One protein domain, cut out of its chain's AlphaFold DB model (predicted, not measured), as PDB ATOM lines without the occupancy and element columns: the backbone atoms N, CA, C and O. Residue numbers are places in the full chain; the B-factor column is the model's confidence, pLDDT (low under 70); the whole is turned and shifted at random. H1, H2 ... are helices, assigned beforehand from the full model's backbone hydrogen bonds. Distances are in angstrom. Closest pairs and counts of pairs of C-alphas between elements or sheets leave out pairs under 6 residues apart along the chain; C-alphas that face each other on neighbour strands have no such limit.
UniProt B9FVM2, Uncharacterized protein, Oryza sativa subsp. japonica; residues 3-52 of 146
ATOM      1  N   ALA A   3     309.423 453.630 332.122       52.03
ATOM      2  CA  ALA A   3     310.816 453.196 331.960       52.03
ATOM      3  C   ALA A   3     311.855 454.341 331.931       52.03
ATOM      4  O   ALA A   3     313.041 454.081 332.067       52.03
ATOM      5  N   MET A   4     311.428 455.601 331.773       57.22
ATOM      6  CA  MET A   4     312.303 456.780 331.868       57.22
ATOM      7  C   MET A   4     312.190 457.485 333.232       57.22
ATOM      8  O   MET A   4     312.517 458.664 333.342       57.22
ATOM      9  N   GLY A   5     311.658 456.807 334.258       65.56
ATOM     10  CA  GLY A   5     311.499 457.366 335.606       65.56
ATOM     11  C   GLY A   5     310.422 458.448 335.725       65.56
ATOM     12  O   GLY A   5     310.392 459.172 336.717       65.56
ATOM     13  N   LYS A   6     309.542 458.587 334.724       67.56
ATOM     14  CA  LYS A   6     308.415 459.526 334.768       67.56
ATOM     15  C   LYS A   6     307.168 458.815 335.278       67.56
ATOM     16  O   LYS A   6     306.775 457.791 334.712       67.56
ATOM     17  N   ASP A   7     306.533 459.383 336.298       66.25
ATOM     18  CA  ASP A   7     305.207 458.951 336.734       66.25
ATOM     19  C   ASP A   7     304.189 459.305 335.660       66.25
ATOM     20  O   ASP A   7     303.935 460.473 335.372       66.25
ATOM     21  N   VAL A   8     303.641 458.268 335.037       71.94
ATOM     22  CA  VAL A   8     302.595 458.396 334.029       71.94
ATOM     23  C   VAL A   8     301.435 457.513 334.453       71.94
ATOM     24  O   VAL A   8     301.588 456.295 334.575       71.94
ATOM     25  N   GLU A   9     300.286 458.137 334.686       73.69
ATOM     26  CA  GLU A   9     299.007 457.480 334.936       73.69
ATOM     27  C   GLU A   9     298.240 457.441 333.610       73.69
ATOM     28  O   GLU A   9     298.049 458.474 332.971       73.69
ATOM     29  N   LEU A  10     297.882 456.238 333.150       75.50
ATOM     30  CA  LEU A  10     297.057 456.054 331.960       75.50
ATOM     31  C   LEU A  10     295.634 455.772 332.435       75.50
ATOM     32  O   LEU A  10     295.404 454.749 333.077       75.50
ATOM     33  N   VAL A  11     294.706 456.667 332.115       75.50
ATOM     34  CA  VAL A  11     293.273 456.480 332.354       75.50
ATOM     35  C   VAL A  11     292.597 456.348 330.996       75.50
ATOM     36  O   VAL A  11     292.790 457.193 330.122       75.50
ATOM     37  N   VAL A  12     291.866 455.251 330.800       77.38
ATOM     38  CA  VAL A  12     291.142 454.957 329.558       77.38
ATOM     39  C   VAL A  12     289.658 455.168 329.822       77.38
ATOM     40  O   VAL A  12     289.075 454.457 330.636       77.38
ATOM     41  N   PHE A  13     289.055 456.128 329.126       74.12
ATOM     42  CA  PHE A  13     287.615 456.377 329.167       74.12
ATOM     43  C   PHE A  13     286.951 455.563 328.052       74.12
ATOM     44  O   PHE A  13     287.116 455.850 326.867       74.12
ATOM     45  N   ALA A  14     286.280 454.473 328.429       70.06
ATOM     46  CA  ALA A  14     285.651 453.565 327.477       70.06
ATOM     47  C   ALA A  14     284.390 454.202 326.870       70.06
ATOM     48  O   ALA A  14     283.501 454.633 327.596       70.06
ATOM     49  N   GLY A  15     284.301 454.219 325.537       71.19
ATOM     50  CA  GLY A  15     283.122 454.720 324.822       71.19
ATOM     51  C   GLY A  15     283.093 456.231 324.576       71.19
ATOM     52  O   GLY A  15     282.091 456.728 324.070       71.19
ATOM     53  N   GLU A  16     284.171 456.956 324.884       66.50
ATOM     54  CA  GLU A  16     284.283 458.384 324.577       66.50
ATOM     55  C   GLU A  16     285.184 458.671 323.369       66.50
ATOM     56  O   GLU A  16     286.180 457.990 323.118       66.50
ATOM     57  N   GLU A  17     284.812 459.699 322.600       66.94
ATOM     58  CA  GLU A  17     285.556 460.149 321.424       66.94
ATOM     59  C   GLU A  17     286.853 460.882 321.796       66.94
ATOM     60  O   GLU A  17     287.035 461.406 322.899       66.94
ATOM     61  N   HIS A  18     287.771 460.957 320.831       69.19
ATOM     62  CA  HIS A  18     288.997 461.729 320.977       69.19
ATOM     63  C   HIS A  18     288.664 463.197 321.288       69.19
ATOM     64  O   HIS A  18     287.881 463.821 320.580       69.19
ATOM     65  N   ALA A  19     289.266 463.747 322.346       68.38
ATOM     66  CA  ALA A  19     288.974 465.095 322.837       68.38
ATOM     67  C   ALA A  19     287.500 465.332 323.244       68.38
ATOM     68  O   ALA A  19     286.994 466.445 323.091       68.38
ATOM     69  N   PHE A  20     286.832 464.329 323.834       70.50
ATOM     70  CA  PHE A  20     285.466 464.448 324.376       70.50
ATOM     71  C   PHE A  20     285.246 465.689 325.265       70.50
ATOM     72  O   PHE A  20     284.171 466.290 325.225       70.50
ATOM     73  N   PHE A  21     286.287 466.142 325.974       63.28
ATOM     74  CA  PHE A  21     286.300 467.376 326.770       63.28
ATOM     75  C   PHE A  21     285.925 468.642 325.973       63.28
ATOM     76  O   PHE A  21     285.338 469.570 326.522       63.28
ATOM     77  N   GLY A  22     286.253 468.698 324.677       67.56
ATOM     78  CA  GLY A  22     285.943 469.839 323.811       67.56
ATOM     79  C   GLY A  22     284.535 469.804 323.212       67.56
ATOM     80  O   GLY A  22     283.986 470.851 322.884       67.56
ATOM     81  N   VAL A  23     283.944 468.613 323.079       66.62
ATOM     82  CA  VAL A  23     282.647 468.418 322.410       66.62
ATOM     83  C   VAL A  23     281.497 468.409 323.420       66.62
ATOM     84  O   VAL A  23     280.413 468.911 323.126       66.62
ATOM     85  N   LYS A  24     281.717 467.864 324.624       62.97
ATOM     86  CA  LYS A  24     280.702 467.769 325.685       62.97
ATOM     87  C   LYS A  24     281.295 468.133 327.051       62.97
ATOM     88  O   LYS A  24     281.488 467.251 327.883       62.97
ATOM     89  N   PRO A  25     281.501 469.430 327.336       64.69
ATOM     90  CA  PRO A  25     282.132 469.884 328.581       64.69
ATOM     91  C   PRO A  25     281.331 469.556 329.856       64.69
ATOM     92  O   PRO A  25     281.860 469.663 330.956       64.69
ATOM     93  N   MET A  26     280.060 469.164 329.720       69.69
ATOM     94  CA  MET A  26     279.158 468.795 330.821       69.69
ATOM     95  C   MET A  26     278.877 467.279 330.879       69.69
ATOM     96  O   MET A  26     277.923 466.865 331.535       69.69
ATOM     97  N   SER A  27     279.641 466.433 330.169       71.81
ATOM     98  CA  SER A  27     279.478 464.975 330.279       71.81
ATOM     99  C   SER A  27     279.979 464.463 331.634       71.81
ATOM    100  O   SER A  27     280.919 465.010 332.211       71.81
ATOM    101  N   ALA A  28     279.379 463.382 332.138       73.56
ATOM    102  CA  ALA A  28     279.798 462.763 333.398       73.56
ATOM    103  C   ALA A  28     281.284 462.354 333.377       73.56
ATOM    104  O   ALA A  28     282.015 462.617 334.328       73.56
ATOM    105  N   ALA A  29     281.760 461.823 332.253       74.06
ATOM    106  CA  ALA A  29     283.156 461.430 332.096       74.06
ATOM    107  C   ALA A  29     284.121 462.623 331.916       74.06
ATOM    108  O   ALA A  29     285.292 462.530 332.284       74.06
ATOM    109  N   THR A  30     283.633 463.804 331.512       75.25
ATOM    110  CA  THR A  30     284.392 465.061 331.652       75.25
ATOM    111  C   THR A  30     284.617 465.421 333.121       75.25
ATOM    112  O   THR A  30     285.718 465.836 333.488       75.25
ATOM    113  N   GLY A  31     283.614 465.212 333.979       79.25
ATOM    114  CA  GLY A  31     283.759 465.365 335.428       79.25
ATOM    115  C   GLY A  31     284.852 464.457 335.995       79.25
ATOM    116  O   GLY A  31     285.758 464.935 336.681       79.25
ATOM    117  N   GLU A  32     284.832 463.174 335.625       80.12
ATOM    118  CA  GLU A  32     285.842 462.194 336.044       80.12
ATOM    119  C   GLU A  32     287.252 462.550 335.543       80.12
ATOM    120  O   GLU A  32     288.223 462.477 336.302       80.12
ATOM    121  N   LEU A  33     287.388 463.018 334.297       81.62
ATOM    122  CA  LEU A  33     288.667 463.492 333.760       81.62
ATOM    123  C   LEU A  33     289.231 464.668 334.571       81.62
ATOM    124  O   LEU A  33     290.424 464.693 334.886       81.62
ATOM    125  N   VAL A  34     288.392 465.642 334.932       81.69
ATOM    126  CA  VAL A  34     288.817 466.806 335.724       81.69
ATOM    127  C   VAL A  34     289.271 466.382 337.120       81.69
ATOM    128  O   VAL A  34     290.272 466.899 337.619       81.69
ATOM    129  N   GLU A  35     288.596 465.422 337.751       83.62
ATOM    130  CA  GLU A  35     289.022 464.884 339.046       83.62
ATOM    131  C   GLU A  35     290.373 464.166 338.970       83.62
ATOM    132  O   GLU A  35     291.241 464.405 339.817       83.62
ATOM    133  N   VAL A  36     290.602 463.364 337.926       83.69
ATOM    134  CA  VAL A  36     291.896 462.707 337.681       83.69
ATOM    135  C   VAL A  36     293.007 463.742 337.496       83.69
ATOM    136  O   VAL A  36     294.055 463.640 338.137       83.69
ATOM    137  N   ILE A  37     292.779 464.784 336.688       85.12
ATOM    138  CA  ILE A  37     293.757 465.862 336.474       85.12
ATOM    139  C   ILE A  37     294.057 466.590 337.790       85.12
ATOM    140  O   ILE A  37     295.223 466.833 338.116       85.12
ATOM    141  N   ARG A  38     293.030 466.909 338.588       84.75
ATOM    142  CA  ARG A  38     293.201 467.557 339.898       84.75
ATOM    143  C   ARG A  38     294.022 466.693 340.851       84.75
ATOM    144  O   ARG A  38     294.929 467.215 341.499       84.75
ATOM    145  N   ARG A  39     293.752 465.385 340.911       83.19
ATOM    146  CA  ARG A  39     294.519 464.436 341.731       83.19
ATOM    147  C   ARG A  39     295.966 464.335 341.266       83.19
ATOM    148  O   ARG A  39     296.863 464.319 342.103       83.19
ATOM    149  N   PHE A  40     296.203 464.323 339.958       82.38
ATOM    150  CA  PHE A  40     297.551 464.274 339.403       82.38
ATOM    151  C   PHE A  40     298.359 465.529 339.755       82.38
ATOM    152  O   PHE A  40     299.493 465.420 340.217       82.38
ATOM    153  N   ILE A  41     297.770 466.723 339.626       83.06
ATOM    154  CA  ILE A  41     298.426 467.985 340.005       83.06
ATOM    155  C   ILE A  41     298.683 468.032 341.515       83.06
ATOM    156  O   ILE A  41     299.782 468.392 341.940       83.06
ATOM    157  N   ALA A  42     297.703 467.637 342.331       81.19
ATOM    158  CA  ALA A  42     297.852 467.593 343.783       81.19
ATOM    159  C   ALA A  42     298.931 466.585 344.217       81.19
ATOM    160  O   ALA A  42     299.769 466.900 345.060       81.19
ATOM    161  N   GLY A  43     298.966 465.402 343.599       78.38
ATOM    162  CA  GLY A  43     299.985 464.380 343.828       78.38
ATOM    163  C   GLY A  43     301.376 464.825 343.380       78.38
ATOM    164  O   GLY A  43     302.349 464.601 344.096       78.38
ATOM    165  N   ALA A  44     301.483 465.527 342.249       72.19
ATOM    166  CA  ALA A  44     302.734 466.118 341.783       72.19
ATOM    167  C   ALA A  44     303.231 467.226 342.725       72.19
ATOM    168  O   ALA A  44     304.418 467.268 343.039       72.19
ATOM    169  N   ALA A  45     302.337 468.080 343.232       65.31
ATOM    170  CA  ALA A  45     302.673 469.117 344.206       65.31
ATOM    171  C   ALA A  45     303.117 468.518 345.551       65.31
ATOM    172  O   ALA A  45     304.125 468.943 346.112       65.31
ATOM    173  N   ALA A  46     302.420 467.487 346.037       66.12
ATOM    174  CA  ALA A  46     302.797 466.763 347.247       66.12
ATOM    175  C   ALA A  46     304.142 466.037 347.079       66.12
ATOM    176  O   ALA A  46     304.983 466.075 347.976       66.12
ATOM    177  N   LYS A  47     304.394 465.436 345.910       63.06
ATOM    178  CA  LYS A  47     305.670 464.783 345.598       63.06
ATOM    179  C   LYS A  47     306.806 465.795 345.431       63.06
ATOM    180  O   LYS A  47     307.904 465.530 345.902       63.06
ATOM    181  N   ALA A  48     306.550 466.971 344.859       59.16
ATOM    182  CA  ALA A  48     307.515 468.072 344.790       59.16
ATOM    183  C   ALA A  48     307.846 468.643 346.181       59.16
ATOM    184  O   ALA A  48     309.010 468.924 346.467       59.16
ATOM    185  N   ALA A  49     306.848 468.747 347.066       58.31
ATOM    186  CA  ALA A  49     307.043 469.130 348.462       58.31
ATOM    187  C   ALA A  49     307.842 468.068 349.242       58.31
ATOM    188  O   ALA A  49     308.757 468.415 349.986       58.31
ATOM    189  N   ALA A  50     307.563 466.780 349.018       56.53
ATOM    190  CA  ALA A  50     308.305 465.667 349.615       56.53
ATOM    191  C   ALA A  50     309.738 465.530 349.066       56.53
ATOM    192  O   ALA A  50     310.640 465.116 349.787       56.53
ATOM    193  N   GLN A  51     309.974 465.913 347.808       51.69
ATOM    194  CA  GLN A  51     311.299 465.929 347.177       51.69
ATOM    195  C   GLN A  51     312.123 467.178 347.525       51.69
ATOM    196  O   GLN A  51     313.183 467.393 346.939       51.69
ATOM    197  N   GLY A  52     311.662 468.017 348.459       48.31
ATOM    198  CA  GLY A  52     312.406 469.208 348.871       48.31
ATOM    199  C   GLY A  52     312.553 470.247 347.758       48.31
ATOM    200  O   GLY A  52     313.336 471.184 347.900       48.31
TER     201      GLY A  52
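What this domain is: This is residues 3 to 52 of the 146 residues of an uncharacterized protein of Oryza sativa subsp. japonica (UniProt B9FVM2). The model has the shape of a loose U lying on its side. One leg is an extended stretch through residues 7 to 14 with no named element, the other is the long, straight helix H2, and the short helix H1 sits at the bend between them. The printed part has 50 residues, with two named helices in the order H1, H2 and no named strand; the class is all helix. The whole is loose, with a radius of gyration of the C-alphas of 13.7 A, and its elongated outline spans 40 by 24 by 14 A.

How they stand to each other: Start at residue 3 and go through residues 3 to 19, a stretch with no named element, until you reach H1, residues 20 to 23. A tight link of 4 residues then leads to H2, residues 28 to 50. H1 and H2 are close but not clearly touching: their closest C-alphas, those of Phe 21 and Thr 30, are 5.7 A apart. In H2 every O i to N i+4 pair is within hydrogen-bond range, while H1 is too short for such a pair.

Where its parts are: Find C-alpha 3 at (310.816, 453.196, 331.960). H1 begins at C-alpha 20, at (285.466, 464.448, 324.376), and measures 5.3 A from first to last C-alpha. H2 runs 32.9 A from C-alpha 28 at (279.798, 462.763, 333.398) to C-alpha 50 at (308.305, 465.667, 349.615).

The domain as a whole: The two C-alphas farthest apart, those of Gly 15 and Gly 52, are 40.6 A from each other. Residues 45 to 52, of which 45 to 50 belong to H2, stand free. The printed part has no cut. Its mean pLDDT is 70.8; look for values under 70 at residues 3 to 7, 16 to 19, 21 to 26 and 45 to 52.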